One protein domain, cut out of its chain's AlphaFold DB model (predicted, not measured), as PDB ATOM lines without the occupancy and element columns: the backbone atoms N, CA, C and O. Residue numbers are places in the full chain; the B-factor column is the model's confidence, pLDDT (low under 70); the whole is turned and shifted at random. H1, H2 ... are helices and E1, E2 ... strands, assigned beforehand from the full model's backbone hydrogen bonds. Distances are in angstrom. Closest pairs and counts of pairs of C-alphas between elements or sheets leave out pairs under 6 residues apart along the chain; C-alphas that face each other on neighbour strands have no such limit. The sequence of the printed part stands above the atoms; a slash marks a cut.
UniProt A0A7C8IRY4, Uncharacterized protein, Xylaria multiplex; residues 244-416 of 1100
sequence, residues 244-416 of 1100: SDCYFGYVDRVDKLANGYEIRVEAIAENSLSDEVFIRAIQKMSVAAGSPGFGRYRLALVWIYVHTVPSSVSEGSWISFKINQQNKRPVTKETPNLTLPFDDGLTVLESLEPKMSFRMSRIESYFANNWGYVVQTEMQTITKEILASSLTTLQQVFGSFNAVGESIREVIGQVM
ATOM      1  N   SER A 244     139.120 210.373 140.620       79.56
ATOM      2  CA  SER A 244     138.915 210.320 142.086       79.56
ATOM      3  C   SER A 244     137.488 210.640 142.514       79.56
ATOM      4  O   SER A 244     137.043 210.204 143.571       79.56
ATOM      5  N   ASP A 245     136.811 211.415 141.676       87.50
ATOM      6  CA  ASP A 245     135.501 211.996 141.922       87.50
ATOM      7  C   ASP A 245     134.376 211.118 141.352       87.50
ATOM      8  O   ASP A 245     133.204 211.408 141.569       87.50
ATOM      9  N   CYS A 246     134.719 210.053 140.622       89.50
ATOM     10  CA  CYS A 246     133.781 209.097 140.045       89.50
ATOM     11  C   CYS A 246     133.486 207.967 141.038       89.50
ATOM     12  O   CYS A 246     134.397 207.409 141.652       89.50
ATOM     13  N   TYR A 247     132.216 207.592 141.150       90.31
ATOM     14  CA  TYR A 247     131.719 206.566 142.056       90.31
ATOM     15  C   TYR A 247     130.825 205.578 141.303       90.31
ATOM     16  O   TYR A 247     130.037 205.968 140.439       90.31
ATOM     17  N   PHE A 248     130.911 204.304 141.679       88.00
ATOM     18  CA  PHE A 248     129.882 203.303 141.392       88.00
ATOM     19  C   PHE A 248     129.138 203.026 142.687       88.00
ATOM     20  O   PHE A 248     129.785 202.883 143.722       88.00
ATOM     21  N   GLY A 249     127.815 202.922 142.662       85.38
ATOM     22  CA  GLY A 249     127.074 202.649 143.884       85.38
ATOM     23  C   GLY A 249     125.722 201.991 143.686       85.38
ATOM     24  O   GLY A 249     125.104 202.092 142.627       85.38
ATOM     25  N   TYR A 250     125.294 201.302 144.734       82.25
ATOM     26  CA  TYR A 250     124.018 200.615 144.847       82.25
ATOM     27  C   TYR A 250     123.016 201.513 145.577       82.25
ATOM     28  O   TYR A 250     123.313 202.027 146.657       82.25
ATOM     29  N   VAL A 251     121.840 201.718 144.990       82.88
ATOM     30  CA  VAL A 251     120.774 202.553 145.558       82.88
ATOM     31  C   VAL A 251     120.030 201.755 146.636       82.88
ATOM     32  O   VAL A 251     119.196 200.909 146.316       82.88
ATOM     33  N   ASP A 252     120.335 202.032 147.908       74.88
ATOM     34  CA  ASP A 252     119.716 201.386 149.080       74.88
ATOM     35  C   ASP A 252     118.235 201.771 149.208       74.88
ATOM     36  O   ASP A 252     117.389 200.893 149.360       74.88
ATOM     37  N   ARG A 253     117.917 203.072 149.108       78.62
ATOM     38  CA  ARG A 253     116.538 203.591 149.197       78.62
ATOM     39  C   ARG A 253     116.358 204.976 148.567       78.62
ATOM     40  O   ARG A 253     117.337 205.702 148.358       78.62
ATOM     41  N   VAL A 254     115.107 205.352 148.296       82.75
ATOM     42  CA  VAL A 254     114.706 206.660 147.751       82.75
ATOM     43  C   VAL A 254     113.558 207.262 148.574       82.75
ATOM     44  O   VAL A 254     112.375 207.016 148.341       82.75
ATOM     45  N   ASP A 255     113.912 208.118 149.530       77.88
ATOM     46  CA  ASP A 255     112.995 208.729 150.493       77.88
ATOM     47  C   ASP A 255     112.384 210.037 149.971       77.88
ATOM     48  O   ASP A 255     113.097 210.956 149.574       77.88
ATOM     49  N   LYS A 256     111.058 210.203 150.051       78.19
ATOM     50  CA  LYS A 256     110.395 211.472 149.694       78.19
ATOM     51  C   LYS A 256     110.450 212.497 150.835       78.19
ATOM     52  O   LYS A 256     109.911 212.249 151.916       78.19
ATOM     53  N   LEU A 257     111.033 213.664 150.570       74.69
ATOM     54  CA  LEU A 257     111.168 214.806 151.483       74.69
ATOM     55  C   LEU A 257     110.072 215.868 151.255       74.69
ATOM     56  O   LEU A 257     109.250 215.761 150.345       74.69
ATOM     57  N   ALA A 258     110.074 216.925 152.075       76.44
ATOM     58  CA  ALA A 258     109.145 218.052 151.943       76.44
ATOM     59  C   ALA A 258     109.322 218.825 150.620       76.44
ATOM     60  O   ALA A 258     108.331 219.142 149.964       76.44
ATOM     61  N   ASN A 259     110.575 219.072 150.216       82.69
ATOM     62  CA  ASN A 259     110.938 219.842 149.017       82.69
ATOM     63  C   ASN A 259     111.598 218.986 147.914       82.69
ATOM     64  O   ASN A 259     112.227 219.530 147.015       82.69
ATOM     65  N   GLY A 260     111.485 217.654 147.971       88.25
ATOM     66  CA  GLY A 260     112.143 216.764 147.010       88.25
ATOM     67  C   GLY A 260     112.256 215.324 147.500       88.25
ATOM     68  O   GLY A 260     111.294 214.764 148.025       88.25
ATOM     69  N   TYR A 261     113.437 214.738 147.339       88.25
ATOM     70  CA  TYR A 261     113.787 213.351 147.619       88.25
ATOM     71  C   TYR A 261     115.233 213.250 148.137       88.25
ATOM     72  O   TYR A 261     116.086 214.059 147.769       88.25
ATOM     73  N   GLU A 262     115.506 212.241 148.959       89.62
ATOM     74  CA  GLU A 262     116.842 211.761 149.329       89.62
ATOM     75  C   GLU A 262     117.072 210.418 148.621       89.62
ATOM     76  O   GLU A 262     116.306 209.476 148.811       89.62
ATOM     77  N   ILE A 263     118.118 210.321 147.803       90.25
ATOM     78  CA  ILE A 263     118.578 209.060 147.209       90.25
ATOM     79  C   ILE A 263     119.768 208.591 148.043       90.25
ATOM     80  O   ILE A 263     120.811 209.252 148.052       90.25
ATOM     81  N   ARG A 264     119.633 207.459 148.737       87.19
ATOM     82  CA  ARG A 264     120.730 206.853 149.497       87.19
ATOM     83  C   ARG A 264     121.454 205.828 148.635       87.19
ATOM     84  O   ARG A 264     120.840 204.905 148.103       87.19
ATOM     85  N   VAL A 265     122.768 205.976 148.538       86.94
ATOM     86  CA  VAL A 265     123.644 205.154 147.709       86.94
ATOM     87  C   VAL A 265     124.810 204.652 148.553       86.94
ATOM     88  O   VAL A 265     125.510 205.438 149.191       86.94
ATOM     89  N   GLU A 266     125.051 203.348 148.535       84.19
ATOM     90  CA  GLU A 266     126.315 202.783 149.000       84.19
ATOM     91  C   GLU A 266     127.292 202.742 147.835       84.19
ATOM     92  O   GLU A 266     127.040 202.070 146.835       84.19
ATOM     93  N   ALA A 267     128.390 203.480 147.938       85.94
ATOM     94  CA  ALA A 267     129.268 203.748 146.816       85.94
ATOM     95  C   ALA A 267     130.715 203.316 147.070       85.94
ATOM     96  O   ALA A 267     131.202 203.300 148.197       85.94
ATOM     97  N   ILE A 268     131.424 203.022 145.987       82.62
ATOM     98  CA  ILE A 268     132.865 202.807 145.934       82.62
ATOM     99  C   ILE A 268     133.462 203.780 144.918       82.62
ATOM    100  O   ILE A 268     132.968 203.904 143.796       82.62
ATOM    101  N   ALA A 269     134.526 204.483 145.306       83.81
ATOM    102  CA  ALA A 269     135.226 205.375 144.386       83.81
ATOM    103  C   ALA A 269     135.907 204.558 143.269       83.81
ATOM    104  O   ALA A 269     136.626 203.593 143.545       83.81
ATOM    105  N   GLU A 270     135.720 204.947 142.005       81.44
ATOM    106  CA  GLU A 270     136.238 204.240 140.821       81.44
ATOM    107  C   GLU A 270     137.758 204.036 140.900       81.44
ATOM    108  O   GLU A 270     138.278 202.956 140.604       81.44
ATOM    109  N   ASN A 271     138.481 205.055 141.370       74.62
ATOM    110  CA  ASN A 271     139.928 204.978 141.544       74.62
ATOM    111  C   ASN A 271     140.369 203.843 142.491       74.62
ATOM    112  O   ASN A 271     141.469 203.316 142.315       74.62
ATOM    113  N   SER A 272     139.513 203.429 143.429       68.75
ATOM    114  CA  SER A 272     139.796 202.383 144.415       68.75
ATOM    115  C   SER A 272     139.706 200.992 143.802       68.75
ATOM    116  O   SER A 272     140.498 200.135 144.171       68.75
ATOM    117  N   LEU A 273     138.830 200.791 142.811       64.69
ATOM    118  CA  LEU A 273     138.812 199.584 141.973       64.69
ATOM    119  C   LEU A 273     140.041 199.510 141.052       64.69
ATOM    120  O   LEU A 273     140.509 198.426 140.719       64.69
ATOM    121  N   SER A 274     140.581 200.666 140.649       55.75
ATOM    122  CA  SER A 274     141.704 200.745 139.708       55.75
ATOM    123  C   SER A 274     143.077 200.421 140.311       55.75
ATOM    124  O   SER A 274     144.049 200.302 139.558       55.75
ATOM    125  N   ASP A 275     143.207 200.314 141.640       58.47
ATOM    126  CA  ASP A 275     144.480 199.984 142.293       58.47
ATOM    127  C   ASP A 275     144.704 198.469 142.379       58.47
ATOM    128  O   ASP A 275     144.778 197.858 143.442       58.47
ATOM    129  N   GLU A 276     144.833 197.864 141.200       51.19
ATOM    130  CA  GLU A 276     145.066 196.434 140.983       51.19
ATOM    131  C   GLU A 276     146.296 195.894 141.749       51.19
ATOM    132  O   GLU A 276     146.366 194.704 142.049       51.19
ATOM    133  N   VAL A 277     147.268 196.751 142.092       46.88
ATOM    134  CA  VAL A 277     148.465 196.371 142.862       46.88
ATOM    135  C   VAL A 277     148.157 196.340 144.358       46.88
ATOM    136  O   VAL A 277     148.470 195.345 145.013       46.88
ATOM    137  N   PHE A 278     147.514 197.383 144.889       49.81
ATOM    138  CA  PHE A 278     147.083 197.446 146.288       49.81
ATOM    139  C   PHE A 278     146.031 196.375 146.602       49.81
ATOM    140  O   PHE A 278     146.210 195.594 147.537       49.81
ATOM    141  N   ILE A 279     144.996 196.258 145.758       51.41
ATOM    142  CA  ILE A 279     143.960 195.226 145.868       51.41
ATOM    143  C   ILE A 279     144.591 193.832 145.857       51.41
ATOM    144  O   ILE A 279     144.244 193.033 146.719       51.41
ATOM    145  N   ARG A 280     145.549 193.528 144.965       54.38
ATOM    146  CA  ARG A 280     146.201 192.204 144.942       54.38
ATOM    147  C   ARG A 280     147.108 191.946 146.142       54.38
ATOM    148  O   ARG A 280     147.108 190.827 146.648       54.38
ATOM    149  N   ALA A 281     147.882 192.931 146.597       49.88
ATOM    150  CA  ALA A 281     148.741 192.770 147.773       49.88
ATOM    151  C   ALA A 281     147.902 192.503 149.034       49.88
ATOM    152  O   ALA A 281     148.174 191.559 149.777       49.88
ATOM    153  N   ILE A 282     146.825 193.272 149.209       50.53
ATOM    154  CA  ILE A 282     145.896 193.091 150.320       50.53
ATOM    155  C   ILE A 282     145.054 191.819 150.159       50.53
ATOM    156  O   ILE A 282     144.882 191.102 151.137       50.53
ATOM    157  N   GLN A 283     144.591 191.460 148.957       53.84
ATOM    158  CA  GLN A 283     143.920 190.175 148.712       53.84
ATOM    159  C   GLN A 283     144.796 189.006 149.171       53.84
ATOM    160  O   GLN A 283     144.303 188.165 149.914       53.84
ATOM    161  N   LYS A 284     146.086 188.984 148.813       54.31
ATOM    162  CA  LYS A 284     147.024 187.933 149.246       54.31
ATOM    163  C   LYS A 284     147.178 187.884 150.770       54.31
ATOM    164  O   LYS A 284     147.005 186.821 151.356       54.31
ATOM    165  N   MET A 285     147.440 189.020 151.424       47.53
ATOM    166  CA  MET A 285     147.561 189.078 152.891       47.53
ATOM    167  C   MET A 285     146.270 188.678 153.613       47.53
ATOM    168  O   MET A 285     146.296 187.947 154.595       47.53
ATOM    169  N   SER A 286     145.127 189.157 153.140       48.94
ATOM    170  CA  SER A 286     143.844 188.906 153.785       48.94
ATOM    171  C   SER A 286     143.293 187.505 153.487       48.94
ATOM    172  O   SER A 286     142.509 186.992 154.278       48.94
ATOM    173  N   VAL A 287     143.718 186.860 152.393       50.62
ATOM    174  CA  VAL A 287     143.527 185.417 152.166       50.62
ATOM    175  C   VAL A 287     144.426 184.605 153.106       50.62
ATOM    176  O   VAL A 287     143.918 183.689 153.746       50.62
ATOM    177  N   ALA A 288     145.695 184.997 153.304       43.84
ATOM    178  CA  ALA A 288     146.573 184.393 154.322       43.84
ATOM    179  C   ALA A 288     146.004 184.504 155.748       43.84
ATOM    180  O   ALA A 288     146.227 183.629 156.577       43.84
ATOM    181  N   ALA A 289     145.241 185.567 156.015       42.59
ATOM    182  CA  ALA A 289     144.555 185.821 157.279       42.59
ATOM    183  C   ALA A 289     143.118 185.261 157.368       42.59
ATOM    184  O   ALA A 289     142.414 185.540 158.339       42.59
ATOM    185  N   GLY A 290     142.626 184.539 156.355       45.31
ATOM    186  CA  GLY A 290     141.276 183.959 156.370       45.31
ATOM    187  C   GLY A 290     140.106 184.956 156.322       45.31
ATOM    188  O   GLY A 290     138.980 184.584 156.649       45.31
ATOM    189  N   SER A 291     140.330 186.211 155.916       50.28
ATOM    190  CA  SER A 291     139.333 187.290 155.994       50.28
ATOM    191  C   SER A 291     139.057 187.983 154.646       50.28
ATOM    192  O   SER A 291     139.782 188.905 154.263       50.28
ATOM    193  N   PRO A 292     137.985 187.625 153.905       49.34
ATOM    194  CA  PRO A 292     137.505 188.335 152.706       49.34
ATOM    195  C   PRO A 292     136.957 189.767 152.926       49.34
ATOM    196  O   PRO A 292     136.257 190.266 152.051       49.34
ATOM    197  N   GLY A 293     137.241 190.425 154.060       53.59
ATOM    198  CA  GLY A 293     136.593 191.672 154.502       53.59
ATOM    199  C   GLY A 293     136.501 192.806 153.466       53.59
ATOM    200  O   GLY A 293     137.412 193.024 152.662       53.59
ATOM    201  N   PHE A 294     135.392 193.549 153.521       50.56
ATOM    202  CA  PHE A 294     135.100 194.707 152.669       50.56
ATOM    203  C   PHE A 294     135.989 195.915 152.985       50.56
ATOM    204  O   PHE A 294     136.208 196.745 152.103       50.56
ATOM    205  N   GLY A 295     136.570 195.974 154.188       52.19
ATOM    206  CA  GLY A 295     137.487 197.020 154.662       52.19
ATOM    207  C   GLY A 295     138.762 197.231 153.844       52.19
ATOM    208  O   GLY A 295     139.656 197.936 154.280       52.19
ATOM    209  N   ARG A 296     138.892 196.628 152.666       57.97
ATOM    210  CA  ARG A 296     139.968 196.884 151.699       57.97
ATOM    211  C   ARG A 296     139.628 198.032 150.748       57.97
ATOM    212  O   ARG A 296     140.524 198.595 150.122       57.97
ATOM    213  N   TYR A 297     138.342 198.347 150.605       64.19
ATOM    214  CA  TYR A 297     137.828 199.298 149.627       64.19
ATOM    215  C   TYR A 297     137.446 200.619 150.291       64.19
ATOM    216  O   TYR A 297     136.962 200.643 151.421       64.19
ATOM    217  N   ARG A 298     137.617 201.734 149.568       70.19
ATOM    218  CA  ARG A 298     137.099 203.045 149.989       70.19
ATOM    219  C   ARG A 298     135.609 203.106 149.681       70.19
ATOM    220  O   ARG A 298     135.187 203.649 148.659       70.19
ATOM    221  N   LEU A 299     134.851 202.454 150.549       76.06
ATOM    222  CA  LEU A 299     133.403 202.528 150.579       76.06
ATOM    223  C   LEU A 299     132.966 203.882 151.148       76.06
ATOM    224  O   LEU A 299     133.661 204.488 151.966       76.06
ATOM    225  N   ALA A 300     131.805 204.348 150.718       83.69
ATOM    226  CA  ALA A 300     131.181 205.564 151.200       83.69
ATOM    227  C   ALA A 300     129.661 205.399 151.243       83.69
ATOM    228  O   ALA A 300     129.073 204.741 150.382       83.69
ATOM    229  N   LEU A 301     129.024 206.035 152.219       85.62
ATOM    230  CA  LEU A 301     127.588 206.273 152.207       85.62
ATOM    231  C   LEU A 301     127.341 207.654 151.606       85.62
ATOM    232  O   LEU A 301     127.932 208.647 152.033       85.62
ATOM    233  N   VAL A 302     126.484 207.712 150.593       89.44
ATOM    234  CA  VAL A 302     126.184 208.934 149.850       89.44
ATOM    235  C   VAL A 302     124.683 209.187 149.901       89.44
ATOM    236  O   VAL A 302     123.892 208.319 149.545       89.44
ATOM    237  N   TRP A 303     124.283 210.379 150.326       91.25
ATOM    238  CA  TRP A 303     122.894 210.839 150.281       91.25
ATOM    239  C   TRP A 303     122.807 211.997 149.296       91.25
ATOM    240  O   TRP A 303     123.385 213.051 149.554       91.25
ATOM    241  N   ILE A 304     122.123 211.792 148.171       93.38
ATOM    242  CA  ILE A 304     121.974 212.772 147.090       93.38
ATOM    243  C   ILE A 304     120.567 213.371 147.182       93.38
ATOM    244  O   ILE A 304     119.573 212.656 147.044       93.38
ATOM    245  N   TYR A 305     120.474 214.678 147.412       93.25
ATOM    246  CA  TYR A 305     119.213 215.405 147.528       93.25
ATOM    247  C   TYR A 305     118.789 215.974 146.172       93.25
ATOM    248  O   TYR A 305     119.572 216.640 145.494       93.25
ATOM    249  N   VAL A 306     117.549 215.695 145.758       94.50
ATOM    250  CA  VAL A 306     117.008 216.080 144.440       94.50
ATOM    251  C   VAL A 306     115.534 216.470 144.534       94.50
ATOM    252  O   VAL A 306     114.783 215.862 145.288       94.50
ATOM    253  N   HIS A 307     115.058 217.426 143.742       94.75
ATOM    254  CA  HIS A 307     113.628 217.744 143.642       94.75
ATOM    255  C   HIS A 307     112.850 216.656 142.894       94.75
ATOM    256  O   HIS A 307     111.674 216.425 143.175       94.75
ATOM    257  N   THR A 308     113.493 215.989 141.929       93.75
ATOM    258  CA  THR A 308     112.922 214.891 141.137       93.75
ATOM    259  C   THR A 308     113.947 213.771 141.005       93.75
ATOM    260  O   THR A 308     115.086 214.012 140.613       93.75
ATOM    261  N   VAL A 309     113.539 212.539 141.310       92.94
ATOM    262  CA  VAL A 309     114.377 211.342 141.141       92.94
ATOM    263  C   VAL A 309     114.668 211.138 139.645       92.94
ATOM    264  O   VAL A 309     113.713 211.090 138.862       92.94
ATOM    265  N   PRO A 310     115.939 211.017 139.211       93.44
ATOM    266  CA  PRO A 310     116.256 210.709 137.819       93.44
ATOM    267  C   PRO A 310     115.616 209.383 137.391       93.44
ATOM    268  O   PRO A 310     115.620 208.423 138.152       93.44
ATOM    269  N   SER A 311     115.119 209.279 136.156       88.44
ATOM    270  CA  SER A 311     114.512 208.034 135.645       88.44
ATOM    271  C   SER A 311     115.496 206.854 135.552       88.44
ATOM    272  O   SER A 311     115.083 205.699 135.455       88.44
ATOM    273  N   SER A 312     116.801 207.138 135.604       81.56
ATOM    274  CA  SER A 312     117.886 206.166 135.745       81.56
ATOM    275  C   SER A 312     118.058 205.625 137.173       81.56
ATOM    276  O   SER A 312     118.803 204.669 137.352       81.56
ATOM    277  N   VAL A 313     117.374 206.170 138.181       89.56
ATOM    278  CA  VAL A 313     117.516 205.780 139.591       89.56
ATOM    279  C   VAL A 313     116.264 205.045 140.071       89.56
ATOM    280  O   VAL A 313     115.153 205.565 140.005       89.56
ATOM    281  N   SER A 314     116.455 203.844 140.607       85.81
ATOM    282  CA  SER A 314     115.441 203.113 141.375       85.81
ATOM    283  C   SER A 314     116.092 202.381 142.546       85.81
ATOM    284  O   SER A 314     117.276 202.050 142.479       85.81
ATOM    285  N   GLU A 315     115.334 202.089 143.600       80.19
ATOM    286  CA  GLU A 315     115.807 201.219 144.685       80.19
ATOM    287  C   GLU A 315     116.280 199.871 144.120       80.19
ATOM    288  O   GLU A 315     115.732 199.374 143.130       80.19
ATOM    289  N   GLY A 316     117.358 199.326 144.684       71.69
ATOM    290  CA  GLY A 316     117.987 198.092 144.208       71.69
ATOM    291  C   GLY A 316     118.781 198.210 142.900       71.69
ATOM    292  O   GLY A 316     119.382 197.228 142.465       71.69
ATOM    293  N   SER A 317     118.817 199.383 142.255       80.62
ATOM    294  CA  SER A 317     119.624 199.587 141.045       80.62
ATOM    295  C   SER A 317     121.061 199.996 141.359       80.62
ATOM    296  O   SER A 317     121.350 200.622 142.379       80.62
ATOM    297  N   TRP A 318     121.967 199.661 140.444       83.19
ATOM    298  CA  TRP A 318     123.324 200.191 140.425       83.19
ATOM    299  C   TRP A 318     123.403 201.426 139.526       83.19
ATOM    300  O   TRP A 318     122.818 201.449 138.441       83.19
ATOM    301  N   ILE A 319     124.170 202.421 139.963       89.88
ATOM    302  CA  ILE A 319     124.438 203.656 139.228       89.88
ATOM    303  C   ILE A 319     125.930 203.997 139.221       89.88
ATOM    304  O   ILE A 319     126.676 203.643 140.139       89.88
ATOM    305  N   SER A 320     126.358 204.727 138.195       91.75
ATOM    306  CA  SER A 320     127.605 205.495 138.202       91.75
ATOM    307  C   SER A 320     127.285 206.985 138.306       91.75
ATOM    308  O   SER A 320     126.232 207.413 137.832       91.75
ATOM    309  N   PHE A 321     128.132 207.758 138.987       94.38
ATOM    310  CA  PHE A 321     127.941 209.198 139.187       94.38
ATOM    311  C   PHE A 321     129.244 209.884 139.619       94.38
ATOM    312  O   PHE A 321     130.196 209.226 140.047       94.38
ATOM    313  N   LYS A 322     129.296 211.214 139.521       94.06
ATOM    314  CA  LYS A 322     130.461 212.028 139.890       94.06
ATOM    315  C   LYS A 322     130.134 213.027 141.001       94.06
ATOM    316  O   LYS A 322     129.148 213.758 140.914       94.06
ATOM    317  N   ILE A 323     130.988 213.082 142.021       93.12
ATOM    318  CA  ILE A 323     130.900 214.006 143.156       93.12
ATOM    319  C   ILE A 323     131.995 215.069 143.035       93.12
ATOM    320  O   ILE A 323     133.180 214.770 143.165       93.12
ATOM    321  N   ASN A 324     131.608 216.331 142.878       91.88
ATOM    322  CA  ASN A 324     132.526 217.459 142.961       91.88
ATOM    323  C   ASN A 324     132.905 217.738 144.429       91.88
ATOM    324  O   ASN A 324     132.106 218.255 145.217       91.88
ATOM    325  N   GLN A 325     134.157 217.428 144.777       87.12
ATOM    326  CA  GLN A 325     134.710 217.621 146.122       87.12
ATOM    327  C   GLN A 325     135.410 218.982 146.322       87.12
ATOM    328  O   GLN A 325     135.843 219.283 147.433       87.12
ATOM    329  N   GLN A 326     135.502 219.845 145.299       86.25
ATOM    330  CA  GLN A 326     136.252 221.114 145.374       86.25
ATOM    331  C   GLN A 326     135.711 222.082 146.439       86.25
ATOM    332  O   GLN A 326     136.472 222.847 147.021       86.25
ATOM    333  N   ASN A 327     134.401 222.036 146.698       83.38
ATOM    334  CA  ASN A 327     133.709 222.892 147.667       83.38
ATOM    335  C   ASN A 327     133.277 222.135 148.932       83.38
ATOM    336  O   ASN A 327     132.356 222.581 149.621       83.38
ATOM    337  N   LYS A 328     133.902 220.986 149.222       87.69
ATOM    338  CA  LYS A 328     133.536 220.130 150.356       87.69
ATOM    339  C   LYS A 328     133.570 220.892 151.685       87.69
ATOM    340  O   LYS A 328     134.492 221.663 151.954       87.69
ATOM    341  N   ARG A 329     132.588 220.644 152.547       87.44
ATOM    342  CA  ARG A 329     132.518 221.213 153.905       87.44
ATOM    343  C   ARG A 329     132.256 220.086 154.896       87.44
ATOM    344  O   ARG A 329     131.428 219.239 154.576       87.44
ATOM    345  N   PRO A 330     132.926 220.031 156.058       83.06
ATOM    346  CA  PRO A 330     132.592 219.036 157.071       83.06
ATOM    347  C   PRO A 330     131.128 219.203 157.492       83.06
ATOM    348  O   PRO A 330     130.637 220.328 157.614       83.06
ATOM    349  N   VAL A 331     130.436 218.087 157.687       74.88
ATOM    350  CA  VAL A 331     129.059 218.073 158.190       74.88
ATOM    351  C   VAL A 331     129.090 218.501 159.666       74.88
ATOM    352  O   VAL A 331     129.846 217.963 160.474       74.88
ATOM    353  N   THR A 332     128.327 219.538 160.009       68.81
ATOM    354  CA  THR A 332     128.202 220.089 161.371       68.81
ATOM    355  C   THR A 332     126.816 219.766 161.928       68.81
ATOM    356  O   THR A 332     125.931 219.359 161.183       68.81
ATOM    357  N   LYS A 333     126.556 220.000 163.224       54.59
ATOM    358  CA  LYS A 333     125.206 219.797 163.798       54.59
ATOM    359  C   LYS A 333     124.086 220.600 163.091       54.59
ATOM    360  O   LYS A 333     122.920 220.292 163.282       54.59
ATOM    361  N   GLU A 334     124.428 221.598 162.270       53.22
ATOM    362  CA  GLU A 334     123.493 222.506 161.581       53.22
ATOM    363  C   GLU A 334     123.242 222.157 160.090       53.22
ATOM    364  O   GLU A 334     122.596 222.919 159.368       53.22
ATOM    365  N   THR A 335     123.769 221.039 159.577       57.22
ATOM    366  CA  THR A 335     123.683 220.690 158.140       57.22
ATOM    367  C   THR A 335     122.501 219.806 157.742       57.22
ATOM    368  O   THR A 335     122.035 218.994 158.533       57.22
ATOM    369  N   PRO A 336     122.210 219.779 156.430       65.19
ATOM    370  CA  PRO A 336     121.643 220.889 155.683       65.19
ATOM    371  C   PRO A 336     120.149 221.012 156.018       65.19
ATOM    372  O   PRO A 336     119.464 220.012 156.223       65.19
ATOM    373  N   ASN A 337     119.602 222.229 156.044       70.31
ATOM    374  CA  ASN A 337     118.185 222.409 156.363       70.31
ATOM    375  C   ASN A 337     117.270 222.005 155.187       70.31
ATOM    376  O   ASN A 337     116.811 222.853 154.424       70.31
ATOM    377  N   LEU A 338     116.959 220.709 155.090       75.31
ATOM    378  CA  LEU A 338     116.092 220.108 154.065       75.31
ATOM    379  C   LEU A 338     114.617 220.567 154.133       75.31
ATOM    380  O   LEU A 338     113.825 220.219 153.255       75.31
ATOM    381  N   THR A 339     114.224 221.338 155.158       68.69
ATOM    382  CA  THR A 339     112.888 221.969 155.227       68.69
ATOM    383  C   THR A 339     112.791 223.234 154.368       68.69
ATOM    384  O   THR A 339     111.688 223.660 154.021       68.69
ATOM    385  N   LEU A 340     113.933 223.798 153.965       77.81
ATOM    386  CA  LEU A 340     114.037 224.858 152.965       77.81
ATOM    387  C   LEU A 340     114.328 224.254 151.575       77.81
ATOM    388  O   LEU A 340     114.732 223.090 151.486       77.81
ATOM    389  N   PRO A 341     114.117 225.007 150.479       81.62
ATOM    390  CA  PRO A 341     114.606 224.616 149.159       81.62
ATOM    391  C   PRO A 341     116.132 224.432 149.166       81.62
ATOM    392  O   PRO A 341     116.849 225.202 149.806       81.62
ATOM    393  N   PHE A 342     116.612 223.429 148.437       88.12
ATOM    394  CA  PHE A 342     118.025 223.075 148.288       88.12
ATOM    395  C   PHE A 342     118.359 222.888 146.804       88.12
ATOM    396  O   PHE A 342     117.458 222.649 146.010       88.12
ATOM    397  N   ASP A 343     119.628 222.978 146.411       91.69
ATOM    398  CA  ASP A 343     120.021 222.747 145.014       91.69
ATOM    399  C   ASP A 343     120.044 221.246 144.668       91.69
ATOM    400  O   ASP A 343     120.468 220.415 145.476       91.69
ATOM    401  N   ASP A 344     119.620 220.892 143.449       92.56
ATOM    402  CA  ASP A 344     119.678 219.512 142.949       92.56
ATOM    403  C   ASP A 344     121.115 218.985 142.964       92.56
ATOM    404  O   ASP A 344     122.030 219.609 142.425       92.56
ATOM    405  N   GLY A 345     121.308 217.808 143.554       90.62
ATOM    406  CA  GLY A 345     122.619 217.190 143.714       90.62
ATOM    407  C   GLY A 345     123.383 217.656 144.951       90.62
ATOM    408  O   GLY A 345     124.503 217.179 145.153       90.62
ATOM    409  N   LEU A 346     122.811 218.506 145.817       93.19
ATOM    410  CA  LEU A 346     123.330 218.686 147.176       93.19
ATOM    411  C   LEU A 346     123.527 217.298 147.794       93.19
ATOM    412  O   LEU A 346     122.616 216.476 147.783       93.19
ATOM    413  N   THR A 347     124.728 217.001 148.278       91.81
ATOM    414  CA  THR A 347     125.103 215.635 148.651       91.81
ATOM    415  C   THR A 347     125.790 215.612 150.004       91.81
ATOM    416  O   THR A 347     126.654 216.441 150.277       91.81
ATOM    417  N   VAL A 348     125.446 214.640 150.847       89.88
ATOM    418  CA  VAL A 348     126.261 214.267 152.009       89.88
ATOM    419  C   VAL A 348     127.055 213.019 151.641       89.88
ATOM    420  O   VAL A 348     126.473 212.020 151.226       89.88
ATOM    421  N   LEU A 349     128.375 213.094 151.768       89.62
ATOM    422  CA  LEU A 349     129.331 212.022 151.500       89.62
ATOM    423  C   LEU A 349     130.016 211.634 152.809       89.62
ATOM    424  O   LEU A 349     130.858 212.378 153.310       89.62
ATOM    425  N   GLU A 350     129.685 210.469 153.346       86.50
ATOM    426  CA  GLU A 350     130.367 209.898 154.501       86.50
ATOM    427  C   GLU A 350     131.290 208.767 154.052       86.50
ATOM    428  O   GLU A 350     130.848 207.724 153.571       86.50
ATOM    429  N   SER A 351     132.595 208.987 154.191       82.50
ATOM    430  CA  SER A 351     133.609 207.986 153.867       82.50
ATOM    431  C   SER A 351     133.707 206.944 154.976       82.50
ATOM    432  O   SER A 351     133.754 207.294 156.154       82.50
ATOM    433  N   LEU A 352     133.824 205.673 154.600       77.75
ATOM    434  CA  LEU A 352     134.193 204.610 155.527       77.75
ATOM    435  C   LEU A 352     135.710 204.457 155.542       77.75
ATOM    436  O   LEU A 352     136.370 204.491 154.498       77.75
ATOM    437  N   GLU A 353     136.271 204.286 156.732       75.56
ATOM    438  CA  GLU A 353     137.701 204.107 156.912       75.56
ATOM    439  C   GLU A 353     138.070 202.617 156.915       75.56
ATOM    440  O   GLU A 353     137.600 201.862 157.773       75.56
ATOM    441  N   PRO A 354     138.937 202.175 155.985       71.44
ATOM    442  CA  PRO A 354     139.518 200.843 156.027       71.44
ATOM    443  C   PRO A 354     140.501 200.756 157.204       71.44
ATOM    444  O   PRO A 354     141.570 201.372 157.163       71.44
ATOM    445  N   LYS A 355     140.172 199.995 158.256       73.19
ATOM    446  CA  LYS A 355     141.085 199.754 159.388       73.19
ATOM    447  C   LYS A 355     141.529 198.293 159.410       73.19
ATOM    448  O   LYS A 355     140.733 197.378 159.200       73.19
ATOM    449  N   MET A 356     142.804 198.069 159.720       63.69
ATOM    450  CA  MET A 356     143.341 196.732 159.963       63.69
ATOM    451  C   MET A 356     143.335 196.423 161.466       63.69
ATOM    452  O   MET A 356     143.758 197.236 162.292       63.69
ATOM    453  N   SER A 357     142.850 195.233 161.806       63.44
ATOM    454  CA  SER A 357     142.906 194.624 163.130       63.44
ATOM    455  C   SER A 357     144.019 193.581 163.128       63.44
ATOM    456  O   SER A 357     143.800 192.412 162.810       63.44
ATOM    457  N   PHE A 358     145.247 194.009 163.441       51.59
ATOM    458  CA  PHE A 358     146.437 193.147 163.388       51.59
ATOM    459  C   PHE A 358     146.364 191.955 164.353       51.59
ATOM    460  O   PHE A 358     146.869 190.885 164.037       51.59
ATOM    461  N   ARG A 359     145.636 192.088 165.472       61.59
ATOM    462  CA  ARG A 359     145.369 190.998 166.433       61.59
ATOM    463  C   ARG A 359     144.632 189.800 165.832       61.59
ATOM    464  O   ARG A 359     144.722 188.707 166.376       61.59
ATOM    465  N   MET A 360     143.917 190.007 164.728       57.81
ATOM    466  CA  MET A 360     143.217 188.962 163.972       57.81
ATOM    467  C   MET A 360     143.628 188.918 162.493       57.81
ATOM    468  O   MET A 360     143.025 188.185 161.714       57.81
ATOM    469  N   SER A 361     144.581 189.759 162.080       57.88
ATOM    470  CA  SER A 361     144.920 190.052 160.680       57.88
ATOM    471  C   SER A 361     143.713 190.360 159.764       57.88
ATOM    472  O   SER A 361     143.780 190.191 158.545       57.88
ATOM    473  N   ARG A 362     142.597 190.845 160.330       65.44
ATOM    474  CA  ARG A 362     141.380 191.219 159.584       65.44
ATOM    475  C   ARG A 362     141.497 192.654 159.086       65.44
ATOM    476  O   ARG A 362     142.093 193.496 159.750       65.44
ATOM    477  N   ILE A 363     140.880 192.945 157.945       64.88
ATOM    478  CA  ILE A 363     140.674 194.319 157.484       64.88
ATOM    479  C   ILE A 363     139.173 194.538 157.384       64.88
ATOM    480  O   ILE A 363     138.468 193.747 156.757       64.88
ATOM    481  N   GLU A 364     138.696 195.575 158.056       75.44
ATOM    482  CA  GLU A 364     137.284 195.807 158.329       75.44
ATOM    483  C   GLU A 364     136.947 197.272 158.038       75.44
ATOM    484  O   GLU A 364     137.779 198.168 158.215       75.44
ATOM    485  N   SER A 365     135.725 197.520 157.572       79.56
ATOM    486  CA  SER A 365     135.228 198.876 157.342       79.56
ATOM    487  C   SER A 365     134.727 199.453 158.662       79.56
ATOM    488  O   SER A 365     133.920 198.809 159.338       79.56
ATOM    489  N   TYR A 366     135.161 200.659 159.012       82.69
ATOM    490  CA  TYR A 366     134.636 201.424 160.143       82.69
ATOM    491  C   TYR A 366     134.061 202.749 159.644       82.69
ATOM    492  O   TYR A 366     134.478 203.265 158.607       82.69
ATOM    493  N   PHE A 367     133.098 203.307 160.369       80.56
ATOM    494  CA  PHE A 367     132.688 204.689 160.153       80.56
ATOM    495  C   PHE A 367     133.850 205.611 160.528       80.56
ATOM    496  O   PHE A 367     134.563 205.361 161.503       80.56
ATOM    497  N   ALA A 368     134.078 206.654 159.732       74.19
ATOM    498  CA  ALA A 368     135.053 207.670 160.093       74.19
ATOM    499  C   ALA A 368     134.572 208.438 161.335       74.19
ATOM    500  O   ALA A 368     133.371 208.634 161.514       74.19
ATOM    501  N   ASN A 369     135.494 208.952 162.152       70.88
ATOM    502  CA  ASN A 369     135.164 209.835 163.281       70.88
ATOM    503  C   ASN A 369     134.864 211.271 162.786       70.88
ATOM    504  O   ASN A 369     135.497 212.257 163.164       70.88
ATOM    505  N   ASN A 370     133.959 211.373 161.812       68.69
ATOM    506  CA  ASN A 370     133.409 212.606 161.272       68.69
ATOM    507  C   ASN A 370     132.037 212.333 160.643       68.69
ATOM    508  O   ASN A 370     131.736 211.232 160.200       68.69
ATOM    509  N   TRP A 371     131.227 213.381 160.545       70.56
ATOM    510  CA  TRP A 371     129.865 213.333 160.009       70.56
ATOM    511  C   TRP A 371     129.784 213.226 158.475       70.56
ATOM    512  O   TRP A 371     128.728 213.450 157.884       70.56
ATOM    513  N   GLY A 372     130.907 212.942 157.815       82.06
ATOM    514  CA  GLY A 372     131.075 213.113 156.382       82.06
ATOM    515  C   GLY A 372     131.224 214.577 155.963       82.06
ATOM    516  O   GLY A 372     131.528 215.477 156.756       82.06
ATOM    517  N   TYR A 373     131.011 214.813 154.672       86.31
ATOM    518  CA  TYR A 373     131.175 216.101 154.009       86.31
ATOM    519  C   TYR A 373     129.932 216.465 153.198       86.31
ATOM    520  O   TYR A 373     129.415 215.646 152.442       86.31
ATOM    521  N   VAL A 374     129.500 217.722 153.288       89.62
ATOM    522  CA  VAL A 374     128.590 218.319 152.308       89.62
ATOM    523  C   VAL A 374     129.391 218.607 151.040       89.62
ATOM    524  O   VAL A 374     130.398 219.318 151.084       89.62
ATOM    525  N   VAL A 375     128.947 218.037 149.928       93.00
ATOM    526  CA  VAL A 375     129.550 218.063 148.589       93.00
ATOM    527  C   VAL A 375     128.441 218.199 147.536       93.00
ATOM    528  O   VAL A 375     127.262 218.299 147.881       93.00
ATOM    529  N   GLN A 376     128.797 218.223 146.252       95.12
ATOM    530  CA  GLN A 376     127.839 218.380 145.155       95.12
ATOM    531  C   GLN A 376     127.974 217.225 144.158       95.12
ATOM    532  O   GLN A 376     129.026 217.064 143.546       95.12
ATOM    533  N   THR A 377     126.911 216.452 143.947       95.38
ATOM    534  CA  THR A 377     126.829 215.483 142.848       95.38
ATOM    535  C   THR A 377     126.517 216.204 141.537       95.38
ATOM    536  O   THR A 377     125.659 217.086 141.466       95.38
ATOM    537  N   GLU A 378     127.223 215.822 140.478       95.50
ATOM    538  CA  GLU A 378     126.982 216.276 139.111       95.50
ATOM    539  C   GLU A 378     125.802 215.491 138.523       95.50
ATOM    540  O   GLU A 378     125.989 214.429 137.934       95.50
ATOM    541  N   MET A 379     124.578 215.994 138.697       94.88
ATOM    542  CA  MET A 379     123.329 215.290 138.357       94.88
ATOM    543  C   MET A 379     123.280 214.703 136.938       94.88
ATOM    544  O   MET A 379     122.765 213.605 136.739       94.88
ATOM    545  N   GLN A 380     123.875 215.387 135.960       93.62
ATOM    546  CA  GLN A 380     123.990 214.932 134.570       93.62
ATOM    547  C   GLN A 380     124.877 213.687 134.369       93.62
ATOM    548  O   GLN A 380     124.919 213.145 133.269       93.62
ATOM    549  N   THR A 381     125.609 213.253 135.400       92.19
ATOM    550  CA  THR A 381     126.495 212.076 135.365       92.19
ATOM    551  C   THR A 381     125.854 210.812 135.937       92.19
ATOM    552  O   THR A 381     126.479 209.759 135.868       92.19
ATOM    553  N   ILE A 382     124.633 210.888 136.486       92.81
ATOM    554  CA  ILE A 382     123.953 209.738 137.100       92.81
ATOM    555  C   ILE A 382     123.392 208.803 136.015       92.81
ATOM    556  O   ILE A 382     122.316 209.048 135.455       92.81
ATOM    557  N   THR A 383     124.090 207.701 135.740       88.81
ATOM    558  CA  THR A 383     123.702 206.700 134.728       88.81
ATOM    559  C   THR A 383     123.545 205.301 135.333       88.81
ATOM    560  O   THR A 383     124.196 204.968 136.318       88.81
ATOM    561  N   LYS A 384     122.728 204.443 134.699       84.38
ATOM    562  CA  LYS A 384     122.718 202.986 134.964       84.38
ATOM    563  C   LYS A 384     123.889 202.249 134.296       84.38
ATOM    564  O   LYS A 384     124.090 201.061 134.528       84.38
ATOM    565  N   GLU A 385     124.635 202.925 133.424       75.81
ATOM    566  CA  GLU A 385     125.692 202.315 132.620       75.81
ATOM    567  C   GLU A 385     126.969 202.151 133.447       75.81
ATOM    568  O   GLU A 385     127.795 203.058 133.551       75.81
ATOM    569  N   ILE A 386     127.152 200.962 134.022       72.50
ATOM    570  CA  ILE A 386     128.452 200.535 134.539       72.50
ATOM    571  C   ILE A 386     129.240 199.899 133.393       72.50
ATOM    572  O   ILE A 386     128.817 198.902 132.808       72.50
ATOM    573  N   LEU A 387     130.415 200.461 133.093       70.44
ATOM    574  CA  LEU A 387     131.353 199.907 132.114       70.44
ATOM    575  C   LEU A 387     131.651 198.434 132.432       70.44
ATOM    576  O   LEU A 387     131.945 198.098 133.578       70.44
ATOM    577  N   ALA A 388     131.642 197.566 131.417       63.50
ATOM    578  CA  ALA A 388     131.806 196.121 131.600       63.50
ATOM    579  C   ALA A 388     133.078 195.740 132.389       63.50
ATOM    580  O   ALA A 388     133.037 194.851 133.232       63.50
ATOM    581  N   SER A 389     134.186 196.465 132.198       58.72
ATOM    582  CA  SER A 389     135.423 196.299 132.974       58.72
ATOM    583  C   SER A 389     135.250 196.624 134.465       58.72
ATOM    584  O   SER A 389     135.714 195.870 135.324       58.72
ATOM    585  N   SER A 390     134.547 197.711 134.787       63.41
ATOM    586  CA  SER A 390     134.189 198.072 136.163       63.41
ATOM    587  C   SER A 390     133.245 197.038 136.769       63.41
ATOM    588  O   SER A 390     133.436 196.650 137.916       63.41
ATOM    589  N   LEU A 391     132.291 196.524 135.988       64.44
ATOM    590  CA  LEU A 391     131.343 195.490 136.407       64.44
ATOM    591  C   LEU A 391     132.045 194.161 136.732       64.44
ATOM    592  O   LEU A 391     131.823 193.607 137.806       64.44
ATOM    593  N   THR A 392     132.969 193.694 135.883       59.59
ATOM    594  CA  THR A 392     133.826 192.531 136.179       59.59
ATOM    595  C   THR A 392     134.695 192.767 137.416       59.59
ATOM    596  O   THR A 392     134.884 191.855 138.219       59.59
ATOM    597  N   THR A 393     135.190 193.991 137.623       60.84
ATOM    598  CA  THR A 393     135.961 194.310 138.835       60.84
ATOM    599  C   THR A 393     135.065 194.265 140.078       60.84
ATOM    600  O   THR A 393     135.424 193.602 141.044       60.84
ATOM    601  N   LEU A 394     133.866 194.858 140.039       62.53
ATOM    602  CA  LEU A 394     132.849 194.772 141.099       62.53
ATOM    603  C   LEU A 394     132.453 193.311 141.395       62.53
ATOM    604  O   LEU A 394     132.312 192.947 142.560       62.53
ATOM    605  N   GLN A 395     132.358 192.444 140.380       60.75
ATOM    606  CA  GLN A 395     132.167 190.998 140.571       60.75
ATOM    607  C   GLN A 395     133.344 190.322 141.279       60.75
ATOM    608  O   GLN A 395     133.122 189.500 142.160       60.75
ATOM    609  N   GLN A 396     134.590 190.626 140.912       55.41
ATOM    610  CA  GLN A 396     135.770 190.060 141.583       55.41
ATOM    611  C   GLN A 396     135.903 190.568 143.027       55.41
ATOM    612  O   GLN A 396     136.381 189.853 143.905       55.41
ATOM    613  N   VAL A 397     135.463 191.804 143.263       54.16
ATOM    614  CA  VAL A 397     135.521 192.517 144.541       54.16
ATOM    615  C   VAL A 397     134.426 192.061 145.513       54.16
ATOM    616  O   VAL A 397     134.716 191.887 146.696       54.16
ATOM    617  N   PHE A 398     133.203 191.820 145.027       53.84
ATOM    618  CA  PHE A 398     132.033 191.479 145.849       53.84
ATOM    619  C   PHE A 398     131.474 190.062 145.622       53.84
ATOM    620  O   PHE A 398     130.555 189.647 146.324       53.84
ATOM    621  N   GLY A 399     132.028 189.278 144.694       46.31
ATOM    622  CA  GLY A 399     131.556 187.927 144.350       46.31
ATOM    623  C   GLY A 399     131.686 186.885 145.466       46.31
ATOM    624  O   GLY A 399     131.008 185.860 145.423       46.31
ATOM    625  N   SER A 400     132.486 187.165 146.500       43.53
ATOM    626  CA  SER A 400     132.523 186.406 147.759       43.53
ATOM    627  C   SER A 400     131.275 186.599 148.636       43.53
ATOM    628  O   SER A 400     131.075 185.848 149.590       43.53
ATOM    629  N   PHE A 401     130.423 187.582 148.332       45.62
ATOM    630  CA  PHE A 401     129.211 187.901 149.085       45.62
ATOM    631  C   PHE A 401     127.978 187.656 148.214       45.62
ATOM    632  O   PHE A 401     127.603 188.484 147.388       45.62
ATOM    633  N   ASN A 402     127.337 186.499 148.419       46.88
ATOM    634  CA  ASN A 402     126.274 185.985 147.544       46.88
ATOM    635  C   ASN A 402     125.174 187.002 147.198       46.88
ATOM    636  O   ASN A 402     124.776 187.029 146.047       46.88
ATOM    637  N   ALA A 403     124.722 187.847 148.134       42.66
ATOM    638  CA  ALA A 403     123.648 188.813 147.870       42.66
ATOM    639  C   ALA A 403     124.069 189.909 146.870       42.66
ATOM    640  O   ALA A 403     123.421 190.097 145.847       42.66
ATOM    641  N   VAL A 404     125.210 190.568 147.110       42.62
ATOM    642  CA  VAL A 404     125.759 191.581 146.189       42.62
ATOM    643  C   VAL A 404     126.146 190.933 144.854       42.62
ATOM    644  O   VAL A 404     125.876 191.480 143.786       42.62
ATOM    645  N   GLY A 405     126.710 189.721 144.899       45.88
ATOM    646  CA  GLY A 405     127.005 188.923 143.711       45.88
ATOM    647  C   GLY A 405     125.763 188.511 142.909       45.88
ATOM    648  O   GLY A 405     125.847 188.436 141.687       45.88
ATOM    649  N   GLU A 406     124.621 188.263 143.552       48.50
ATOM    650  CA  GLU A 406     123.341 187.951 142.901       48.50
ATOM    651  C   GLU A 406     122.752 189.192 142.219       48.50
ATOM    652  O   GLU A 406     122.461 189.118 141.025       48.50
ATOM    653  N   SER A 407     122.714 190.350 142.887       44.75
ATOM    654  CA  SER A 407     122.294 191.614 142.256       44.75
ATOM    655  C   SER A 407     123.200 192.020 141.084       44.75
ATOM    656  O   SER A 407     122.715 192.468 140.048       44.75
ATOM    657  N   ILE A 408     124.521 191.817 141.188       45.03
ATOM    658  CA  ILE A 408     125.444 192.079 140.069       45.03
ATOM    659  C   ILE A 408     125.236 191.069 138.922       45.03
ATOM    660  O   ILE A 408     125.288 191.456 137.755       45.03
ATOM    661  N   ARG A 409     124.961 189.787 139.215       50.22
ATOM    662  CA  ARG A 409     124.590 188.795 138.181       50.22
ATOM    663  C   ARG A 409     123.290 189.175 137.470       50.22
ATOM    664  O   ARG A 409     123.207 188.975 136.263       50.22
ATOM    665  N   GLU A 410     122.313 189.733 138.179       53.22
ATOM    666  CA  GLU A 410     121.057 190.200 137.583       53.22
ATOM    667  C   GLU A 410     121.293 191.362 136.606       53.22
ATOM    668  O   GLU A 410     120.834 191.301 135.464       53.22
ATOM    669  N   VAL A 411     122.097 192.361 136.995       46.72
ATOM    670  CA  VAL A 411     122.528 193.456 136.101       46.72
ATOM    671  C   VAL A 411     123.239 192.908 134.857       46.72
ATOM    672  O   VAL A 411     122.977 193.364 133.745       46.72
ATOM    673  N   ILE A 412     124.094 191.892 135.005       46.91
ATOM    674  CA  ILE A 412     124.772 191.250 133.867       46.91
ATOM    675  C   ILE A 412     123.787 190.503 132.971       46.91
ATOM    676  O   ILE A 412     123.900 190.606 131.754       46.91
ATOM    677  N   GLY A 413     122.797 189.807 133.536       48.12
ATOM    678  CA  GLY A 413     121.707 189.214 132.762       48.12
ATOM    679  C   GLY A 413     120.980 190.270 131.927       48.12
ATOM    680  O   GLY A 413     120.827 190.101 130.721       48.12
ATOM    681  N   GLN A 414     120.619 191.404 132.532       51.19
ATOM    682  CA  GLN A 414     119.964 192.513 131.830       51.19
ATOM    683  C   GLN A 414     120.841 193.083 130.697       51.19
ATOM    684  O   GLN A 414     120.347 193.263 129.586       51.19
ATOM    685  N   VAL A 415     122.143 193.298 130.930       47.03
ATOM    686  CA  VAL A 415     123.091 193.792 129.908       47.03
ATOM    687  C   VAL A 415     123.287 192.785 128.766       47.03
ATOM    688  O   VAL A 415     123.220 193.164 127.598       47.03
ATOM    689  N   MET A 416     123.496 191.505 129.084       44.47
ATOM    690  CA  MET A 416     123.776 190.446 128.101       44.47
ATOM    691  C   MET A 416     122.534 190.032 127.300       44.47
ATOM    692  O   MET A 416     122.669 189.526 126.188       44.47
TER     693      MET A 416
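This is residues 244 to 416 of the 1100 residues of an uncharacterized protein of Xylaria multiplex (UniProt A0A7C8IRY4). Six antiparallel strands make a small closed barrel; E5 runs on out of the ring as one leg of the E5-E6 hairpin, with H2 near the far end of E6, and a helical hairpin, H3 and H4, lies outside the barrel. Round the ring run E1, E2, E3, E5, E7, E4 and back to E1; E6 pairs with E5 outside the ring. The printed part has 173 residues, with four named helices and seven named strands in the order E1 E2 H1 H2 E3 E4 E5 E6 E7 H3 H4, a mixed class of helices and strands. It is compact, with a radius of gyration of the C-alphas of 16.8 A, and spans 52 by 41 by 25 A.

E1, residues 246 to 256, bends by 76 degrees at residue 250 and forms a hairpin with E2, residues 261 to 269; N 250 and O 266 are 2.8 A apart, within hydrogen-bond range. H1, residues 270 to 273, is on the barrel and outside it, at a height of 7.2 A over the sheet, over none of the strands. H2, residues 276 to 288, is close to H1 but not clearly touching, the closest C-alphas being those of Leu 273 and Ile 279, 7.8 A apart. E3, residues 299 to 306, is antiparallel to E2, with N 302 and O 265 at 2.8 A. E4, residues 318 to 330, bends by 91 degrees at residue 326 and pairs with E1 over residues 318 to 322, with N 319 and O 249 at 2.8 A. E5, residues 346 to 357, is antiparallel to E3, with N 350 and O 301 at 2.8 A. On the other side of E5 lie E6, residues 362 to 367, its hairpin partner, with N 353 and O 366 at 2.8 A, and E7, residues 373 to 377, with N 349 and O 373 at 2.8 A. E7 and E4 are antiparallel, with N 374 and O 329 at 2.8 A. H3, residues 388 to 398, touches H1, the closest C-alphas being those of Leu 273 and Thr 393, 6.8 A apart. H4, residues 402 to 416, touches H3 with residues 404 to 408 alone; this helical hairpin has a shallow tilt of 15 degrees, opposite ways, and its closest C-alphas, those of Phe 398 and Gly 405, are 6.0 A apart. In H2, H3 and H4 every O i to N i+4 pair is within hydrogen-bond range; H1 is too short for one.

E1 begins at C-alpha 246, (133.781, 209.097, 140.045), and is 25.4 A long. E4 measures 26.8 A and E5 34.9 A, ending at C-alpha 357, (142.906, 194.624, 163.130). H2 measures 18.0 A and H4 20.1 A, ending at C-alpha 416, (123.776, 190.446, 128.101).

The two C-alphas farthest apart, those of Ala 288 and Leu 340, are 51.9 A apart, and the printed part has no cut. The links from E3 to E4 and from E4 to E5 are long. The mean pLDDT of the printed part is 72.3, with residues 272 to 297 and 388 to 416 among those under 70.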